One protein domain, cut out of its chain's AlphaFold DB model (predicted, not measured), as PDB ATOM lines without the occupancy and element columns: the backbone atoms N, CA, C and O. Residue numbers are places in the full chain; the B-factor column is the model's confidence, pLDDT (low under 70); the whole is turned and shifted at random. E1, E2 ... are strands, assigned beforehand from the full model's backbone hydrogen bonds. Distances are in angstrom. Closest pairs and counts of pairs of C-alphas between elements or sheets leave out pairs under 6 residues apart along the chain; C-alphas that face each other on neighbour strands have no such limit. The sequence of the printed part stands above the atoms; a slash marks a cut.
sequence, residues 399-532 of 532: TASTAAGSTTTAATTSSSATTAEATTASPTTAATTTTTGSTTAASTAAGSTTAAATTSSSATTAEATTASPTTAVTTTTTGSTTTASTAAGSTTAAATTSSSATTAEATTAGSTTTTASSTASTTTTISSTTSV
ATOM      1  N   THR A 399     -41.318 -24.648 -29.340       70.38
ATOM      2  CA  THR A 399     -40.171 -24.711 -28.436       70.38
ATOM      3  C   THR A 399     -40.509 -25.624 -27.272       70.38
ATOM      4  O   THR A 399     -41.549 -25.430 -26.646       70.38
ATOM      5  N   ALA A 400     -39.609 -26.539 -26.929       72.50
ATOM      6  CA  ALA A 400     -39.694 -27.318 -25.701       72.50
ATOM      7  C   ALA A 400     -38.415 -27.166 -24.872       72.50
ATOM      8  O   ALA A 400     -37.303 -27.069 -25.396       72.50
ATOM      9  N   SER A 401     -38.557 -27.125 -23.553       69.31
ATOM     10  CA  SER A 401     -37.424 -27.128 -22.631       69.31
ATOM     11  C   SER A 401     -37.691 -28.048 -21.450       69.31
ATOM     12  O   SER A 401     -38.670 -27.864 -20.727       69.31
ATOM     13  N   THR A 402     -36.800 -29.011 -21.224       71.38
ATOM     14  CA  THR A 402     -36.894 -29.963 -20.109       71.38
ATOM     15  C   THR A 402     -35.663 -29.852 -19.229       71.38
ATOM     16  O   THR A 402     -34.544 -29.942 -19.729       71.38
ATOM     17  N   ALA A 403     -35.836 -29.678 -17.916       66.19
ATOM     18  CA  ALA A 403     -34.687 -29.569 -17.024       66.19
ATOM     19  C   ALA A 403     -34.854 -30.187 -15.627       66.19
ATOM     20  O   ALA A 403     -35.883 -30.036 -14.964       66.19
ATOM     21  N   ALA A 404     -33.790 -30.824 -15.132       62.69
ATOM     22  CA  ALA A 404     -33.667 -31.259 -13.742       62.69
ATOM     23  C   ALA A 404     -32.758 -30.290 -12.960       62.69
ATOM     24  O   ALA A 404     -31.556 -30.253 -13.181       62.69
ATOM     25  N   GLY A 405     -33.312 -29.494 -12.042       63.19
ATOM     26  CA  GLY A 405     -32.567 -28.487 -11.262       63.19
ATOM     27  C   GLY A 405     -33.136 -27.071 -11.411       63.19
ATOM     28  O   GLY A 405     -34.121 -26.875 -12.119       63.19
ATOM     29  N   SER A 406     -32.572 -26.093 -10.694       63.00
ATOM     30  CA  SER A 406     -33.036 -24.699 -10.774       63.00
ATOM     31  C   SER A 406     -32.771 -24.116 -12.160       63.00
ATOM     32  O   SER A 406     -31.622 -24.121 -12.603       63.00
ATOM     33  N   THR A 407     -33.795 -23.597 -12.833       66.75
ATOM     34  CA  THR A 407     -33.689 -23.241 -14.258       66.75
ATOM     35  C   THR A 407     -34.232 -21.871 -14.619       66.75
ATOM     36  O   THR A 407     -35.215 -21.399 -14.049       66.75
ATOM     37  N   THR A 408     -33.598 -21.246 -15.610       70.62
ATOM     38  CA  THR A 408     -34.147 -20.102 -16.342       70.62
ATOM     39  C   THR A 408     -34.346 -20.498 -17.797       70.62
ATOM     40  O   THR A 408     -33.378 -20.812 -18.481       70.62
ATOM     41  N   THR A 409     -35.582 -20.470 -18.279       68.94
ATOM     42  CA  THR A 409     -35.919 -20.702 -19.683       68.94
ATOM     43  C   THR A 409     -36.387 -19.395 -20.305       68.94
ATOM     44  O   THR A 409     -37.273 -18.741 -19.759       68.94
ATOM     45  N   ALA A 410     -35.824 -19.011 -21.445       71.69
ATOM     46  CA  ALA A 410     -36.244 -17.845 -22.211       71.69
ATOM     47  C   ALA A 410     -36.559 -18.247 -23.656       71.69
ATOM     48  O   ALA A 410     -35.719 -18.829 -24.329       71.69
ATOM     49  N   ALA A 411     -37.739 -17.905 -24.155       70.06
ATOM     50  CA  ALA A 411     -38.112 -18.071 -25.554       70.06
ATOM     51  C   ALA A 411     -38.404 -16.695 -26.154       70.06
ATOM     52  O   ALA A 411     -39.251 -15.964 -25.643       70.06
ATOM     53  N   THR A 412     -37.705 -16.324 -27.224       73.00
ATOM     54  CA  THR A 412     -37.973 -15.093 -27.981       73.00
ATOM     55  C   THR A 412     -38.409 -15.455 -29.386       73.00
ATOM     56  O   THR A 412     -37.752 -16.247 -30.063       73.00
ATOM     57  N   THR A 413     -39.523 -14.903 -29.850       67.88
ATOM     58  CA  THR A 413     -40.077 -15.270 -31.149       67.88
ATOM     59  C   THR A 413     -40.655 -14.078 -31.915       67.88
ATOM     60  O   THR A 413     -41.334 -13.214 -31.369       67.88
ATOM     61  N   SER A 414     -40.401 -14.038 -33.222       69.94
ATOM     62  CA  SER A 414     -40.992 -13.095 -34.180       69.94
ATOM     63  C   SER A 414     -41.740 -13.868 -35.280       69.94
ATOM     64  O   SER A 414     -41.395 -13.811 -36.455       69.94
ATOM     65  N   SER A 415     -42.734 -14.670 -34.894       66.19
ATOM     66  CA  SER A 415     -43.409 -15.664 -35.756       66.19
ATOM     67  C   SER A 415     -44.838 -15.270 -36.143       66.19
ATOM     68  O   SER A 415     -45.330 -14.228 -35.728       66.19
ATOM     69  N   SER A 416     -45.544 -16.112 -36.905       64.19
ATOM     70  CA  SER A 416     -47.013 -16.047 -37.026       64.19
ATOM     71  C   SER A 416     -47.732 -16.806 -35.903       64.19
ATOM     72  O   SER A 416     -48.848 -16.444 -35.535       64.19
ATOM     73  N   ALA A 417     -47.099 -17.844 -35.349       68.19
ATOM     74  CA  ALA A 417     -47.605 -18.628 -34.227       68.19
ATOM     75  C   ALA A 417     -46.449 -19.256 -33.432       68.19
ATOM     76  O   ALA A 417     -45.495 -19.763 -34.032       68.19
ATOM     77  N   THR A 418     -46.548 -19.248 -32.102       70.81
ATOM     78  CA  THR A 418     -45.565 -19.839 -31.182       70.81
ATOM     79  C   THR A 418     -46.255 -20.746 -30.170       70.81
ATOM     80  O   THR A 418     -47.201 -20.318 -29.509       70.81
ATOM     81  N   THR A 419     -45.723 -21.950 -29.988       77.25
ATOM     82  CA  THR A 419     -45.998 -22.817 -28.838       77.25
ATOM     83  C   THR A 419     -44.703 -22.988 -28.054       77.25
ATOM     84  O   THR A 419     -43.686 -23.360 -28.636       77.25
ATOM     85  N   ALA A 420     -44.715 -22.690 -26.760       72.75
ATOM     86  CA  ALA A 420     -43.566 -22.838 -25.875       72.75
ATOM     87  C   ALA A 420     -43.948 -23.698 -24.667       72.75
ATOM     88  O   ALA A 420     -44.865 -23.348 -23.930       72.75
ATOM     89  N   GLU A 421     -43.232 -24.795 -24.446       77.81
ATOM     90  CA  GLU A 421     -43.444 -25.693 -23.312       77.81
ATOM     91  C   GLU A 421     -42.186 -25.779 -22.445       77.81
ATOM     92  O   GLU A 421     -41.074 -25.955 -22.945       77.81
ATOM     93  N   ALA A 422     -42.359 -25.675 -21.130       71.12
ATOM     94  CA  ALA A 422     -41.289 -25.849 -20.157       71.12
ATOM     95  C   ALA A 422     -41.680 -26.889 -19.100       71.12
ATOM     96  O   ALA A 422     -42.730 -26.766 -18.471       71.12
ATOM     97  N   THR A 423     -40.824 -27.885 -18.867       73.94
ATOM     98  CA  THR A 423     -41.024 -28.918 -17.839       73.94
ATOM     99  C   THR A 423     -39.813 -29.011 -16.922       73.94
ATOM    100  O   THR A 423     -38.691 -29.220 -17.389       73.94
ATOM    101  N   THR A 424     -40.013 -28.874 -15.607       68.12
ATOM    102  CA  THR A 424     -38.899 -28.830 -14.651       68.12
ATOM    103  C   THR A 424     -39.159 -29.563 -13.332       68.12
ATOM    104  O   THR A 424     -40.267 -29.609 -12.801       68.12
ATOM    105  N   ALA A 425     -38.108 -30.148 -12.752       64.25
ATOM    106  CA  ALA A 425     -38.190 -30.875 -11.475       64.25
ATOM    107  C   ALA A 425     -37.857 -30.014 -10.231       64.25
ATOM    108  O   ALA A 425     -37.722 -30.530  -9.124       64.25
ATOM    109  N   SER A 426     -37.638 -28.710 -10.392       67.06
ATOM    110  CA  SER A 426     -37.037 -27.800  -9.397       67.06
ATOM    111  C   SER A 426     -37.457 -26.353  -9.699       67.06
ATOM    112  O   SER A 426     -38.171 -26.162 -10.683       67.06
ATOM    113  N   PRO A 427     -37.132 -25.340  -8.865       60.22
ATOM    114  CA  PRO A 427     -37.671 -24.003  -9.082       60.22
ATOM    115  C   PRO A 427     -37.239 -23.399 -10.422       60.22
ATOM    116  O   PRO A 427     -36.089 -23.538 -10.838       60.22
ATOM    117  N   THR A 428     -38.161 -22.702 -11.084       69.44
ATOM    118  CA  THR A 428     -37.994 -22.284 -12.483       69.44
ATOM    119  C   THR A 428     -38.461 -20.866 -12.723       69.44
ATOM    120  O   THR A 428     -39.517 -20.467 -12.239       69.44
ATOM    121  N   THR A 429     -37.703 -20.134 -13.536       72.81
ATOM    122  CA  THR A 429     -38.157 -18.910 -14.198       72.81
ATOM    123  C   THR A 429     -38.327 -19.194 -15.685       72.81
ATOM    124  O   THR A 429     -37.359 -19.534 -16.351       72.81
ATOM    125  N   ALA A 430     -39.537 -19.072 -16.216       71.19
ATOM    126  CA  ALA A 430     -39.827 -19.185 -17.640       71.19
ATOM    127  C   ALA A 430     -40.252 -17.814 -18.175       71.19
ATOM    128  O   ALA A 430     -41.133 -17.177 -17.602       71.19
ATOM    129  N   ALA A 431     -39.637 -17.354 -19.257       76.19
ATOM    130  CA  ALA A 431     -39.975 -16.108 -19.928       76.19
ATOM    131  C   ALA A 431     -40.222 -16.364 -21.419       76.19
ATOM    132  O   ALA A 431     -39.372 -16.926 -22.103       76.19
ATOM    133  N   THR A 432     -41.354 -15.921 -21.948       73.50
ATOM    134  CA  THR A 432     -41.673 -15.989 -23.379       73.50
ATOM    135  C   THR A 432     -41.944 -14.587 -23.895       73.50
ATOM    136  O   THR A 432     -42.750 -13.862 -23.318       73.50
ATOM    137  N   THR A 433     -41.278 -14.188 -24.973       77.50
ATOM    138  CA  THR A 433     -41.485 -12.902 -25.644       77.50
ATOM    139  C   THR A 433     -41.829 -13.137 -27.102       77.50
ATOM    140  O   THR A 433     -41.027 -13.711 -27.832       77.50
ATOM    141  N   THR A 434     -42.984 -12.643 -27.541       71.25
ATOM    142  CA  THR A 434     -43.451 -12.776 -28.920       71.25
ATOM    143  C   THR A 434     -43.768 -11.414 -29.528       71.25
ATOM    144  O   THR A 434     -44.654 -10.696 -29.061       71.25
ATOM    145  N   THR A 435     -43.076 -11.039 -30.599       71.38
ATOM    146  CA  THR A 435     -43.263  -9.727 -31.244       71.38
ATOM    147  C   THR A 435     -44.454  -9.718 -32.209       71.38
ATOM    148  O   THR A 435     -45.139  -8.705 -32.322       71.38
ATOM    149  N   THR A 436     -44.743 -10.843 -32.870       66.75
ATOM    150  CA  THR A 436     -45.828 -11.004 -33.860       66.75
ATOM    151  C   THR A 436     -46.511 -12.371 -33.723       66.75
ATOM    152  O   THR A 436     -45.882 -13.320 -33.264       66.75
ATOM    153  N   GLY A 437     -47.776 -12.488 -34.151       72.25
ATOM    154  CA  GLY A 437     -48.524 -13.751 -34.163       72.25
ATOM    155  C   GLY A 437     -49.382 -14.051 -32.926       72.25
ATOM    156  O   GLY A 437     -49.817 -13.151 -32.207       72.25
ATOM    157  N   SER A 438     -49.706 -15.330 -32.733       72.50
ATOM    158  CA  SER A 438     -50.367 -15.851 -31.525       72.50
ATOM    159  C   SER A 438     -49.392 -16.695 -30.700       72.50
ATOM    160  O   SER A 438     -48.598 -17.438 -31.274       72.50
ATOM    161  N   THR A 439     -49.477 -16.618 -29.371       74.25
ATOM    162  CA  THR A 439     -48.574 -17.336 -28.450       74.25
ATOM    163  C   THR A 439     -49.353 -18.274 -27.537       74.25
ATOM    164  O   THR A 439     -50.298 -17.836 -26.884       74.25
ATOM    165  N   THR A 440     -48.903 -19.522 -27.420       79.06
ATOM    166  CA  THR A 440     -49.281 -20.450 -26.346       79.06
ATOM    167  C   THR A 440     -48.035 -20.786 -25.537       79.06
ATOM    168  O   THR A 440     -47.048 -21.249 -26.102       79.06
ATOM    169  N   ALA A 441     -48.061 -20.539 -24.231       74.00
ATOM    170  CA  ALA A 441     -46.981 -20.881 -23.315       74.00
ATOM    171  C   ALA A 441     -47.513 -21.806 -22.216       74.00
ATOM    172  O   ALA A 441     -48.491 -21.463 -21.559       74.00
ATOM    173  N   ALA A 442     -46.866 -22.944 -21.997       79.31
ATOM    174  CA  ALA A 442     -47.188 -23.878 -20.928       79.31
ATOM    175  C   ALA A 442     -45.951 -24.134 -20.060       79.31
ATOM    176  O   ALA A 442     -44.831 -24.267 -20.555       79.31
ATOM    177  N   SER A 443     -46.130 -24.184 -18.744       73.56
ATOM    178  CA  SER A 443     -45.058 -24.475 -17.791       73.56
ATOM    179  C   SER A 443     -45.522 -25.477 -16.744       73.56
ATOM    180  O   SER A 443     -46.536 -25.258 -16.089       73.56
ATOM    181  N   THR A 444     -44.759 -26.550 -16.551       77.38
ATOM    182  CA  THR A 444     -44.991 -27.563 -15.516       77.38
ATOM    183  C   THR A 444     -43.762 -27.674 -14.623       77.38
ATOM    184  O   THR A 444     -42.672 -27.940 -15.124       77.38
ATOM    185  N   ALA A 445     -43.917 -27.506 -13.308       71.25
ATOM    186  CA  ALA A 445     -42.797 -27.606 -12.373       71.25
ATOM    187  C   ALA A 445     -43.130 -28.385 -11.093       71.25
ATOM    188  O   ALA A 445     -44.207 -28.245 -10.518       71.25
ATOM    189  N   ALA A 446     -42.170 -29.149 -10.570       71.00
ATOM    190  CA  ALA A 446     -42.288 -29.731  -9.227       71.00
ATOM    191  C   ALA A 446     -41.915 -28.738  -8.098       71.00
ATOM    192  O   ALA A 446     -42.309 -28.941  -6.950       71.00
ATOM    193  N   GLY A 447     -41.169 -27.668  -8.412       69.06
ATOM    194  CA  GLY A 447     -40.764 -26.604  -7.478       69.06
ATOM    195  C   GLY A 447     -41.438 -25.254  -7.756       69.06
ATOM    196  O   GLY A 447     -42.288 -25.150  -8.637       69.06
ATOM    197  N   SER A 448     -41.071 -24.212  -6.997       68.56
ATOM    198  CA  SER A 448     -41.633 -22.859  -7.169       68.56
ATOM    199  C   SER A 448     -41.414 -22.320  -8.583       68.56
ATOM    200  O   SER A 448     -40.315 -22.437  -9.122       68.56
ATOM    201  N   THR A 449     -42.422 -21.687  -9.178       70.75
ATOM    202  CA  THR A 449     -42.361 -21.258 -10.588       70.75
ATOM    203  C   THR A 449     -42.670 -19.781 -10.744       70.75
ATOM    204  O   THR A 449     -43.666 -19.305 -10.205       70.75
ATOM    205  N   THR A 450     -41.874 -19.088 -11.553       75.44
ATOM    206  CA  THR A 450     -42.200 -17.778 -12.118       75.44
ATOM    207  C   THR A 450     -42.334 -17.930 -13.627       75.44
ATOM    208  O   THR A 450     -41.354 -18.235 -14.293       75.44
ATOM    209  N   ALA A 451     -43.525 -17.727 -14.178       72.25
ATOM    210  CA  ALA A 451     -43.775 -17.710 -15.614       72.25
ATOM    211  C   ALA A 451     -44.122 -16.282 -16.052       72.25
ATOM    212  O   ALA A 451     -44.985 -15.643 -15.454       72.25
ATOM    213  N   ALA A 452     -43.461 -15.780 -17.088       77.75
ATOM    214  CA  ALA A 452     -43.709 -14.475 -17.682       77.75
ATOM    215  C   ALA A 452     -43.931 -14.629 -19.189       77.75
ATOM    216  O   ALA A 452     -43.088 -15.184 -19.884       77.75
ATOM    217  N   ALA A 453     -45.034 -14.113 -19.717       73.44
ATOM    218  CA  ALA A 453     -45.303 -14.090 -21.152       73.44
ATOM    219  C   ALA A 453     -45.566 -12.653 -21.606       73.44
ATOM    220  O   ALA A 453     -46.432 -11.977 -21.061       73.44
ATOM    221  N   THR A 454     -44.830 -12.179 -22.605       77.44
ATOM    222  CA  THR A 454     -45.002 -10.855 -23.211       77.44
ATOM    223  C   THR A 454     -45.300 -11.029 -24.689       77.44
ATOM    224  O   THR A 454     -44.517 -11.651 -25.399       77.44
ATOM    225  N   THR A 455     -46.419 -10.503 -25.181       71.38
ATOM    226  CA  THR A 455     -46.779 -10.593 -26.604       71.38
ATOM    227  C   THR A 455     -47.225  -9.243 -27.156       71.38
ATOM    228  O   THR A 455     -48.027  -8.537 -26.550       71.38
ATOM    229  N   SER A 456     -46.748  -8.893 -28.346       70.12
ATOM    230  CA  SER A 456     -47.134  -7.673 -29.060       70.12
ATOM    231  C   SER A 456     -48.026  -7.974 -30.277       70.12
ATOM    232  O   SER A 456     -47.757  -7.486 -31.369       70.12
ATOM    233  N   SER A 457     -49.057  -8.827 -30.147       59.50
ATOM    234  CA  SER A 457     -49.980  -9.190 -31.252       59.50
ATOM    235  C   SER A 457     -51.139 -10.137 -30.852       59.50
ATOM    236  O   SER A 457     -51.148 -10.709 -29.770       59.50
ATOM    237  N   SER A 458     -52.112 -10.259 -31.774       66.44
ATOM    238  CA  SER A 458     -53.401 -10.992 -31.814       66.44
ATOM    239  C   SER A 458     -53.940 -11.758 -30.587       66.44
ATOM    240  O   SER A 458     -55.100 -11.534 -30.229       66.44
ATOM    241  N   ALA A 459     -53.182 -12.671 -29.974       71.12
ATOM    242  CA  ALA A 459     -53.655 -13.495 -28.861       71.12
ATOM    243  C   ALA A 459     -52.507 -14.109 -28.041       71.12
ATOM    244  O   ALA A 459     -51.459 -14.471 -28.585       71.12
ATOM    245  N   THR A 460     -52.729 -14.284 -26.737       74.38
ATOM    246  CA  THR A 460     -51.800 -14.951 -25.813       74.38
ATOM    247  C   THR A 460     -52.546 -15.890 -24.873       74.38
ATOM    248  O   THR A 460     -53.468 -15.454 -24.184       74.38
ATOM    249  N   THR A 461     -52.095 -17.140 -24.793       78.38
ATOM    250  CA  THR A 461     -52.507 -18.119 -23.782       78.38
ATOM    251  C   THR A 461     -51.291 -18.521 -22.955       78.38
ATOM    252  O   THR A 461     -50.267 -18.903 -23.519       78.38
ATOM    253  N   ALA A 462     -51.389 -18.426 -21.631       74.38
ATOM    254  CA  ALA A 462     -50.344 -18.846 -20.705       74.38
ATOM    255  C   ALA A 462     -50.918 -19.794 -19.645       74.38
ATOM    256  O   ALA A 462     -51.849 -19.426 -18.932       74.38
ATOM    257  N   GLU A 463     -50.342 -20.984 -19.514       79.81
ATOM    258  CA  GLU A 463     -50.728 -21.988 -18.525       79.81
ATOM    259  C   GLU A 463     -49.539 -22.353 -17.633       79.81
ATOM    260  O   GLU A 463     -48.437 -22.628 -18.112       79.81
ATOM    261  N   ALA A 464     -49.755 -22.376 -16.320       74.06
ATOM    262  CA  ALA A 464     -48.751 -22.801 -15.350       74.06
ATOM    263  C   ALA A 464     -49.316 -23.874 -14.415       74.06
ATOM    264  O   ALA A 464     -50.375 -23.688 -13.824       74.06
ATOM    265  N   THR A 465     -48.589 -24.974 -14.235       77.75
ATOM    266  CA  THR A 465     -48.925 -26.056 -13.305       77.75
ATOM    267  C   THR A 465     -47.747 -26.319 -12.373       77.75
ATOM    268  O   THR A 465     -46.636 -26.568 -12.837       77.75
ATOM    269  N   THR A 466     -47.953 -26.289 -11.054       71.81
ATOM    270  CA  THR A 466     -46.877 -26.613 -10.100       71.81
ATOM    271  C   THR A 466     -47.338 -27.266  -8.797       71.81
ATOM    272  O   THR A 466     -48.457 -27.076  -8.323       71.81
ATOM    273  N   ALA A 467     -46.452 -28.049  -8.179       69.50
ATOM    274  CA  ALA A 467     -46.646 -28.611  -6.838       69.50
ATOM    275  C   ALA A 467     -46.273 -27.633  -5.693       69.50
ATOM    276  O   ALA A 467     -46.331 -27.999  -4.522       69.50
ATOM    277  N   SER A 468     -45.860 -26.405  -6.011       71.06
ATOM    278  CA  SER A 468     -45.288 -25.396  -5.103       71.06
ATOM    279  C   SER A 468     -45.811 -23.991  -5.455       71.06
ATOM    280  O   SER A 468     -46.614 -23.878  -6.379       71.06
ATOM    281  N   PRO A 469     -45.457 -22.905  -4.733       65.25
ATOM    282  CA  PRO A 469     -45.999 -21.590  -5.059       65.25
ATOM    283  C   PRO A 469     -45.652 -21.121  -6.482       65.25
ATOM    284  O   PRO A 469     -44.561 -21.380  -6.996       65.25
ATOM    285  N   THR A 470     -46.588 -20.401  -7.101       73.94
ATOM    286  CA  THR A 470     -46.523 -19.969  -8.508       73.94
ATOM    287  C   THR A 470     -46.692 -18.466  -8.626       73.94
ATOM    288  O   THR A 470     -47.571 -17.891  -7.986       73.94
ATOM    289  N   THR A 471     -45.923 -17.845  -9.513       76.12
ATOM    290  CA  THR A 471     -46.192 -16.511 -10.050       76.12
ATOM    291  C   THR A 471     -46.333 -16.616 -11.563       76.12
ATOM    292  O   THR A 471     -45.394 -17.036 -12.230       76.12
ATOM    293  N   ALA A 472     -47.482 -16.244 -12.115       72.62
ATOM    294  CA  ALA A 472     -47.720 -16.166 -13.552       72.62
ATOM    295  C   ALA A 472     -48.022 -14.713 -13.932       72.62
ATOM    296  O   ALA A 472     -48.941 -14.110 -13.384       72.62
ATOM    297  N   VAL A 473     -47.250 -14.142 -14.851       77.62
ATOM    298  CA  VAL A 473     -47.428 -12.776 -15.351       77.62
ATOM    299  C   VAL A 473     -47.594 -12.825 -16.862       77.62
ATOM    300  O   VAL A 473     -46.773 -13.405 -17.567       77.62
ATOM    301  N   THR A 474     -48.644 -12.214 -17.395       73.12
ATOM    302  CA  THR A 474     -48.852 -12.105 -18.842       73.12
ATOM    303  C   THR A 474     -49.092 -10.655 -19.236       73.12
ATOM    304  O   THR A 474     -49.915  -9.970 -18.636       73.12
ATOM    305  N   THR A 475     -48.367 -10.178 -20.242       77.25
ATOM    306  CA  THR A 475     -48.493  -8.831 -20.800       77.25
ATOM    307  C   THR A 475     -48.779  -8.928 -22.291       77.25
ATOM    308  O   THR A 475     -47.997  -9.513 -23.038       77.25
ATOM    309  N   THR A 476     -49.878  -8.328 -22.742       72.50
ATOM    310  CA  THR A 476     -50.266  -8.308 -24.154       72.50
ATOM    311  C   THR A 476     -50.521  -6.872 -24.614       72.50
ATOM    312  O   THR A 476     -51.448  -6.204 -24.152       72.50
ATOM    313  N   THR A 477     -49.719  -6.375 -25.555       72.12
ATOM    314  CA  THR A 477     -49.865  -5.001 -26.074       72.12
ATOM    315  C   THR A 477     -51.098  -4.866 -26.974       72.12
ATOM    316  O   THR A 477     -51.811  -3.867 -26.904       72.12
ATOM    317  N   THR A 478     -51.397  -5.894 -27.772       66.62
ATOM    318  CA  THR A 478     -52.531  -5.922 -28.710       66.62
ATOM    319  C   THR A 478     -53.110  -7.327 -28.761       66.62
ATOM    320  O   THR A 478     -52.328  -8.261 -28.873       66.62
ATOM    321  N   GLY A 479     -54.436  -7.499 -28.716       71.75
ATOM    322  CA  GLY A 479     -55.070  -8.827 -28.748       71.75
ATOM    323  C   GLY A 479     -55.707  -9.278 -27.428       71.75
ATOM    324  O   GLY A 479     -55.854  -8.475 -26.503       71.75
ATOM    325  N   SER A 480     -56.149 -10.538 -27.379       73.06
ATOM    326  CA  SER A 480     -56.788 -11.140 -26.194       73.06
ATOM    327  C   SER A 480     -55.786 -11.929 -25.351       73.06
ATOM    328  O   SER A 480     -54.876 -12.551 -25.902       73.06
ATOM    329  N   THR A 481     -55.977 -11.952 -24.033       74.00
ATOM    330  CA  THR A 481     -55.096 -12.653 -23.089       74.00
ATOM    331  C   THR A 481     -55.882 -13.651 -22.247       74.00
ATOM    332  O   THR A 481     -56.875 -13.278 -21.623       74.00
ATOM    333  N   THR A 482     -55.412 -14.896 -22.191       77.56
ATOM    334  CA  THR A 482     -55.888 -15.920 -21.253       77.56
ATOM    335  C   THR A 482     -54.718 -16.418 -20.417       77.56
ATOM    336  O   THR A 482     -53.707 -16.859 -20.964       77.56
ATOM    337  N   THR A 483     -54.853 -16.368 -19.096       73.62
ATOM    338  CA  THR A 483     -53.864 -16.906 -18.159       73.62
ATOM    339  C   THR A 483     -54.545 -17.905 -17.236       73.62
ATOM    340  O   THR A 483     -55.523 -17.553 -16.581       73.62
ATOM    341  N   ALA A 484     -54.018 -19.123 -17.153       79.12
ATOM    342  CA  ALA A 484     -54.462 -20.149 -16.220       79.12
ATOM    343  C   ALA A 484     -53.304 -20.590 -15.316       79.12
ATOM    344  O   ALA A 484     -52.150 -20.692 -15.740       79.12
ATOM    345  N   SER A 485     -53.585 -20.844 -14.041       73.19
ATOM    346  CA  SER A 485     -52.590 -21.357 -13.095       73.19
ATOM    347  C   SER A 485     -53.186 -22.414 -12.176       73.19
ATOM    348  O   SER A 485     -54.236 -22.197 -11.579       73.19
ATOM    349  N   THR A 486     -52.492 -23.538 -12.028       78.75
ATOM    350  CA  THR A 486     -52.838 -24.624 -11.108       78.75
ATOM    351  C   THR A 486     -51.680 -24.862 -10.146       78.75
ATOM    352  O   THR A 486     -50.567 -25.150 -10.587       78.75
ATOM    353  N   ALA A 487     -51.915 -24.757  -8.835       73.31
ATOM    354  CA  ALA A 487     -50.861 -24.943  -7.839       73.31
ATOM    355  C   ALA A 487     -51.307 -25.719  -6.596       73.31
ATOM    356  O   ALA A 487     -52.395 -25.501  -6.074       73.31
ATOM    357  N   ALA A 488     -50.436 -26.560  -6.036       71.12
ATOM    358  CA  ALA A 488     -50.665 -27.122  -4.698       71.12
ATOM    359  C   ALA A 488     -50.308 -26.140  -3.552       71.12
ATOM    360  O   ALA A 488     -50.647 -26.394  -2.399       71.12
ATOM    361  N   GLY A 489     -49.636 -25.019  -3.859       68.69
ATOM    362  CA  GLY A 489     -49.259 -23.953  -2.916       68.69
ATOM    363  C   GLY A 489     -49.801 -22.572  -3.315       68.69
ATOM    364  O   GLY A 489     -50.637 -22.465  -4.204       68.69
ATOM    365  N   SER A 490     -49.332 -21.498  -2.667       67.62
ATOM    366  CA  SER A 490     -49.822 -20.134  -2.939       67.62
ATOM    367  C   SER A 490     -49.607 -19.693  -4.393       67.62
ATOM    368  O   SER A 490     -48.517 -19.858  -4.937       67.62
ATOM    369  N   THR A 491     -50.606 -19.059  -5.005       70.19
ATOM    370  CA  THR A 491     -50.574 -18.652  -6.422       70.19
ATOM    371  C   THR A 491     -50.760 -17.148  -6.571       70.19
ATOM    372  O   THR A 491     -51.687 -16.579  -5.996       70.19
ATOM    373  N   THR A 492     -49.924 -16.513  -7.391       75.81
ATOM    374  CA  THR A 492     -50.124 -15.155  -7.908       75.81
ATOM    375  C   THR A 492     -50.271 -15.218  -9.424       75.81
ATOM    376  O   THR A 492     -49.352 -15.671 -10.098       75.81
ATOM    377  N   ALA A 493     -51.394 -14.762  -9.971       73.00
ATOM    378  CA  ALA A 493     -51.596 -14.628 -11.413       73.00
ATOM    379  C   ALA A 493     -51.911 -13.168 -11.756       73.00
ATOM    380  O   ALA A 493     -52.809 -12.575 -11.161       73.00
ATOM    381  N   ALA A 494     -51.171 -12.592 -12.698       76.75
ATOM    382  CA  ALA A 494     -51.317 -11.214 -13.142       76.75
ATOM    383  C   ALA A 494     -51.409 -11.155 -14.670       76.75
ATOM    384  O   ALA A 494     -50.541 -11.682 -15.366       76.75
ATOM    385  N   ALA A 495     -52.421 -10.474 -15.199       72.75
ATOM    386  CA  ALA A 495     -52.577 -10.246 -16.632       72.75
ATOM    387  C   ALA A 495     -52.745  -8.750 -16.935       72.75
ATOM    388  O   ALA A 495     -53.521  -8.057 -16.279       72.75
ATOM    389  N   THR A 496     -52.011  -8.242 -17.923       76.44
ATOM    390  CA  THR A 496     -52.095  -6.849 -18.384       76.44
ATOM    391  C   THR A 496     -52.322  -6.814 -19.891       76.44
ATOM    392  O   THR A 496     -51.517  -7.365 -20.641       76.44
ATOM    393  N   THR A 497     -53.382  -6.142 -20.345       70.44
ATOM    394  CA  THR A 497     -53.730  -6.060 -21.773       70.44
ATOM    395  C   THR A 497     -54.045  -4.621 -22.186       70.44
ATOM    396  O   THR A 497     -54.816  -3.937 -21.519       70.44
ATOM    397  N   SER A 498     -53.507  -4.145 -23.315       69.62
ATOM    398  CA  SER A 498     -53.779  -2.765 -23.755       69.62
ATOM    399  C   SER A 498     -55.052  -2.596 -24.601       69.62
ATOM    400  O   SER A 498     -55.493  -1.460 -24.754       69.62
ATOM    401  N   SER A 499     -55.658  -3.652 -25.189       59.34
ATOM    402  CA  SER A 499     -56.682  -3.411 -26.237       59.34
ATOM    403  C   SER A 499     -57.713  -4.496 -26.656       59.34
ATOM    404  O   SER A 499     -58.305  -4.297 -27.713       59.34
ATOM    405  N   SER A 500     -58.037  -5.579 -25.912       63.94
ATOM    406  CA  SER A 500     -59.143  -6.477 -26.387       63.94
ATOM    407  C   SER A 500     -59.965  -7.260 -25.347       63.94
ATOM    408  O   SER A 500     -61.187  -7.141 -25.348       63.94
ATOM    409  N   ALA A 501     -59.356  -8.104 -24.513       67.06
ATOM    410  CA  ALA A 501     -60.049  -8.909 -23.496       67.06
ATOM    411  C   ALA A 501     -59.021  -9.609 -22.601       67.06
ATOM    412  O   ALA A 501     -57.958 -10.003 -23.093       67.06
ATOM    413  N   THR A 502     -59.355  -9.811 -21.324       69.25
ATOM    414  CA  THR A 502     -58.466 -10.476 -20.361       69.25
ATOM    415  C   THR A 502     -59.239 -11.486 -19.516       69.25
ATOM    416  O   THR A 502     -60.206 -11.129 -18.838       69.25
ATOM    417  N   THR A 503     -58.775 -12.735 -19.517       76.81
ATOM    418  CA  THR A 503     -59.264 -13.803 -18.638       76.81
ATOM    419  C   THR A 503     -58.113 -14.319 -17.785       76.81
ATOM    420  O   THR A 503     -57.074 -14.708 -18.318       76.81
ATOM    421  N   ALA A 504     -58.298 -14.325 -16.467       73.38
ATOM    422  CA  ALA A 504     -57.346 -14.888 -15.516       73.38
ATOM    423  C   ALA A 504     -58.044 -15.925 -14.629       73.38
ATOM    424  O   ALA A 504     -58.995 -15.602 -13.913       73.38
ATOM    425  N   GLU A 505     -57.554 -17.162 -14.664       79.06
ATOM    426  CA  GLU A 505     -58.053 -18.271 -13.856       79.06
ATOM    427  C   GLU A 505     -56.947 -18.845 -12.971       79.06
ATOM    428  O   GLU A 505     -55.825 -19.090 -13.416       79.06
ATOM    429  N   ALA A 506     -57.262 -19.080 -11.699       72.69
ATOM    430  CA  ALA A 506     -56.349 -19.731 -10.770       72.69
ATOM    431  C   ALA A 506     -57.065 -20.806  -9.946       72.69
ATOM    432  O   ALA A 506     -58.103 -20.555  -9.330       72.69
ATOM    433  N   THR A 507     -56.476 -21.996  -9.908       77.62
ATOM    434  CA  THR A 507     -56.916 -23.128  -9.094       77.62
ATOM    435  C   THR A 507     -55.804 -23.478  -8.116       77.62
ATOM    436  O   THR A 507     -54.678 -23.751  -8.530       77.62
ATOM    437  N   THR A 508     -56.082 -23.470  -6.814       70.88
ATOM    438  CA  THR A 508     -55.061 -23.829  -5.820       70.88
ATOM    439  C   THR A 508     -55.617 -24.555  -4.599       70.88
ATOM    440  O   THR A 508     -56.797 -24.439  -4.276       70.88
ATOM    441  N   ALA A 509     -54.758 -25.319  -3.922       67.12
ATOM    442  CA  ALA A 509     -55.007 -25.849  -2.578       67.12
ATOM    443  C   ALA A 509     -54.561 -24.880  -1.451       67.12
ATOM    444  O   ALA A 509     -54.704 -25.190  -0.269       67.12
ATOM    445  N   GLY A 510     -54.001 -23.714  -1.799       64.50
ATOM    446  CA  GLY A 510     -53.516 -22.669  -0.889       64.50
ATOM    447  C   GLY A 510     -54.120 -21.282  -1.164       64.50
ATOM    448  O   GLY A 510     -55.208 -21.157  -1.719       64.50
ATOM    449  N   SER A 511     -53.428 -20.211  -0.758       66.38
ATOM    450  CA  SER A 511     -53.899 -18.828  -0.962       66.38
ATOM    451  C   SER A 511     -53.727 -18.359  -2.410       66.38
ATOM    452  O   SER A 511     -52.702 -18.631  -3.035       66.38
ATOM    453  N   THR A 512     -54.687 -17.587  -2.924       68.50
ATOM    454  CA  THR A 512     -54.680 -17.076  -4.306       68.50
ATOM    455  C   THR A 512     -54.713 -15.552  -4.355       68.50
ATOM    456  O   THR A 512     -55.541 -14.930  -3.693       68.50
ATOM    457  N   THR A 513     -53.883 -14.967  -5.216       75.12
ATOM    458  CA  THR A 513     -53.970 -13.566  -5.637       75.12
ATOM    459  C   THR A 513     -54.080 -13.519  -7.158       75.12
ATOM    460  O   THR A 513     -53.171 -13.946  -7.862       75.12
ATOM    461  N   THR A 514     -55.182 -12.987  -7.679       71.38
ATOM    462  CA  THR A 514     -55.406 -12.818  -9.123       71.38
ATOM    463  C   THR A 514     -55.641 -11.350  -9.447       71.38
ATOM    464  O   THR A 514     -56.547 -10.737  -8.878       71.38
ATOM    465  N   THR A 515     -54.863 -10.787 -10.366       74.75
ATOM    466  CA  THR A 515     -55.024  -9.413 -10.846       74.75
ATOM    467  C   THR A 515     -55.124  -9.393 -12.367       74.75
ATOM    468  O   THR A 515     -54.377 -10.063 -13.074       74.75
ATOM    469  N   ALA A 516     -56.065  -8.616 -12.891       71.12
ATOM    470  CA  ALA A 516     -56.163  -8.344 -14.315       71.12
ATOM    471  C   ALA A 516     -56.364  -6.842 -14.508       71.12
ATOM    472  O   ALA A 516     -57.153  -6.222 -13.792       71.12
ATOM    473  N   SER A 517     -55.613  -6.257 -15.436       71.12
ATOM    474  CA  SER A 517     -55.669  -4.835 -15.756       71.12
ATOM    475  C   SER A 517     -55.787  -4.649 -17.263       71.12
ATOM    476  O   SER A 517     -55.002  -5.210 -18.030       71.12
ATOM    477  N   SER A 518     -56.762  -3.844 -17.685       67.00
ATOM    478  CA  SER A 518     -56.993  -3.505 -19.085       67.00
ATOM    479  C   SER A 518     -57.072  -1.992 -19.273       67.00
ATOM    480  O   SER A 518     -57.885  -1.335 -18.623       67.00
ATOM    481  N   THR A 519     -56.277  -1.434 -20.188       62.34
ATOM    482  CA  THR A 519     -56.268   0.016 -20.480       62.34
ATOM    483  C   THR A 519     -57.381   0.461 -21.444       62.34
ATOM    484  O   THR A 519     -57.549   1.657 -21.667       62.34
ATOM    485  N   ALA A 520     -58.153  -0.477 -22.010       56.78
ATOM    486  CA  ALA A 520     -59.240  -0.232 -22.967       56.78
ATOM    487  C   ALA A 520     -60.584  -0.823 -22.493       56.78
ATOM    488  O   ALA A 520     -60.598  -1.800 -21.745       56.78
ATOM    489  N   SER A 521     -61.712  -0.257 -22.957       49.09
ATOM    490  CA  SER A 521     -63.098  -0.648 -22.618       49.09
ATOM    491  C   SER A 521     -63.417  -2.109 -22.961       49.09
ATOM    492  O   SER A 521     -63.957  -2.382 -24.031       49.09
ATOM    493  N   THR A 522     -63.065  -3.061 -22.096       53.06
ATOM    494  CA  THR A 522     -63.139  -4.494 -22.421       53.06
ATOM    495  C   THR A 522     -63.436  -5.379 -21.207       53.06
ATOM    496  O   THR A 522     -63.238  -4.989 -20.057       53.06
ATOM    497  N   THR A 523     -63.973  -6.571 -21.484       58.50
ATOM    498  CA  THR A 523     -64.383  -7.589 -20.506       58.50
ATOM    499  C   THR A 523     -63.171  -8.155 -19.769       58.50
ATOM    500  O   THR A 523     -62.299  -8.770 -20.383       58.50
ATOM    501  N   THR A 524     -63.144  -7.979 -18.448       65.56
ATOM    502  CA  THR A 524     -62.186  -8.631 -17.549       65.56
ATOM    503  C   THR A 524     -62.903  -9.737 -16.782       65.56
ATOM    504  O   THR A 524     -63.861  -9.454 -16.061       65.56
ATOM    505  N   THR A 525     -62.448 -10.983 -16.926       71.38
ATOM    506  CA  THR A 525     -62.971 -12.127 -16.163       71.38
ATOM    507  C   THR A 525     -61.878 -12.655 -15.247       71.38
ATOM    508  O   THR A 525     -60.797 -13.010 -15.711       71.38
ATOM    509  N   ILE A 526     -62.153 -12.693 -13.945       74.19
ATOM    510  CA  ILE A 526     -61.243 -13.239 -12.938       74.19
ATOM    511  C   ILE A 526     -61.982 -14.345 -12.193       74.19
ATOM    512  O   ILE A 526     -62.998 -14.079 -11.548       74.19
ATOM    513  N   SER A 527     -61.448 -15.560 -12.256       75.25
ATOM    514  CA  SER A 527     -61.972 -16.724 -11.541       75.25
ATOM    515  C   SER A 527     -60.879 -17.293 -10.643       75.25
ATOM    516  O   SER A 527     -59.764 -17.555 -11.088       75.25
ATOM    517  N   SER A 528     -61.188 -17.504  -9.366       71.31
ATOM    518  CA  SER A 528     -60.301 -18.216  -8.445       71.31
ATOM    519  C   SER A 528     -61.076 -19.313  -7.731       71.31
ATOM    520  O   SER A 528     -62.195 -19.096  -7.266       71.31
ATOM    521  N   THR A 529     -60.497 -20.509  -7.682       73.44
ATOM    522  CA  THR A 529     -61.056 -21.636  -6.936       73.44
ATOM    523  C   THR A 529     -60.015 -22.176  -5.967       73.44
ATOM    524  O   THR A 529     -58.886 -22.496  -6.343       73.44
ATOM    525  N   THR A 530     -60.404 -22.269  -4.697       70.75
ATOM    526  CA  THR A 530     -59.609 -22.912  -3.652       70.75
ATOM    527  C   THR A 530     -60.241 -24.269  -3.353       70.75
ATOM    528  O   THR A 530     -61.363 -24.314  -2.846       70.75
ATOM    529  N   SER A 531     -59.570 -25.371  -3.700       58.97
ATOM    530  CA  SER A 531     -60.003 -26.712  -3.266       58.97
ATOM    531  C   SER A 531     -59.488 -26.966  -1.854       58.97
ATOM    532  O   SER A 531     -58.284 -26.885  -1.624       58.97
ATOM    533  N   VAL A 532     -60.413 -27.229  -0.925       47.75
ATOM    534  CA  VAL A 532     -60.155 -27.453   0.510       47.75
ATOM    535  C   VAL A 532     -59.951 -28.930   0.815       47.75
ATOM    536  O   VAL A 532     -60.732 -29.742   0.265       47.75
TER     537      VAL A 532
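Overview. This is residues 399 to 532 of the 532 residues of the protein "mucin-22-like" of Bombyx mandarina (UniProt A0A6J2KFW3). The chain winds in stacked, flattened turns, a solenoid in which each full turn lays one strand in each of two sheets that stand face to face as a sandwich. The odd-numbered strands E1 to E13 make one wall and the even-numbered strands E2 to E12 the other, with tight links round both sides. The printed part has 134 residues, with thirteen named strands, E1 to E13 in order along the chain, and no named helix: the class is all strand. Both sheets are parallel, ordered E1 E3 E5 E7 E9 E11 E13 and E2 E4 E6 E8 E10 E12. The whole is compact, with a radius of gyration of the C-alphas of 13.9 A, and flat, spanning 36 by 32 by 14 A.

Arrangement. The larger sheet begins with E1, residues 399 to 403, and runs through E3, 417 to 424, E5, 438 to 445, E7, 459 to 466, E9, 480 to 487, and E11, 501 to 508, to E13, 524 to 530. The other holds E2, residues 407 to 413, E4, 428 to 434, E6, 449 to 455, E8, 470 to 476, E10, 491 to 497, and E12, 512 to 518. E1 and E3 are parallel at 6 degrees, with N 401 and O 421 within hydrogen-bond range at 2.8 A. E2 and E4 are parallel at 5 degrees, with N 409 and O 429 at 2.8 A. E11 and E13 are parallel at 4 degrees, with N 504 and O 525 at 2.9 A. The facing parts of the sheets are 8.0 A centre to centre, and their best planes are 1 degrees apart. Between the sheets, the closest C-alphas of E1 and E2 are those of Ser 401 and Thr 409, 7.2 A apart, and those of E8 and E9 are Thr 470 and Ala 487, 6.6 A apart. E1 and E13, the edge strands of their sheet, are apart.

Along the chain. E1 begins at C-alpha 399 (-40.171, -24.711, -28.436). E7 is 23.9 A long from first to last C-alpha, and E3, E5, E9 and E11 are each 23.7 A. E12 is 20.2 A long and starts at C-alpha 512 (-54.680, -17.076, -4.306). E13 ends at C-alpha 530 (-59.609, -22.912, -3.652).

Size, cuts and confidence. The two C-alphas farthest apart are those of Ala 404 and Ser 521, 43.4 A. The printed part has no cut and ends at residue 532, the chain's last residue. No link is long; E12 to E13 has five residues and each of the others three. The mean pLDDT of the printed part is 70.7, and 45 residues are under 70, among them residues 403 to 407, 413 to 417 and 518 to 524.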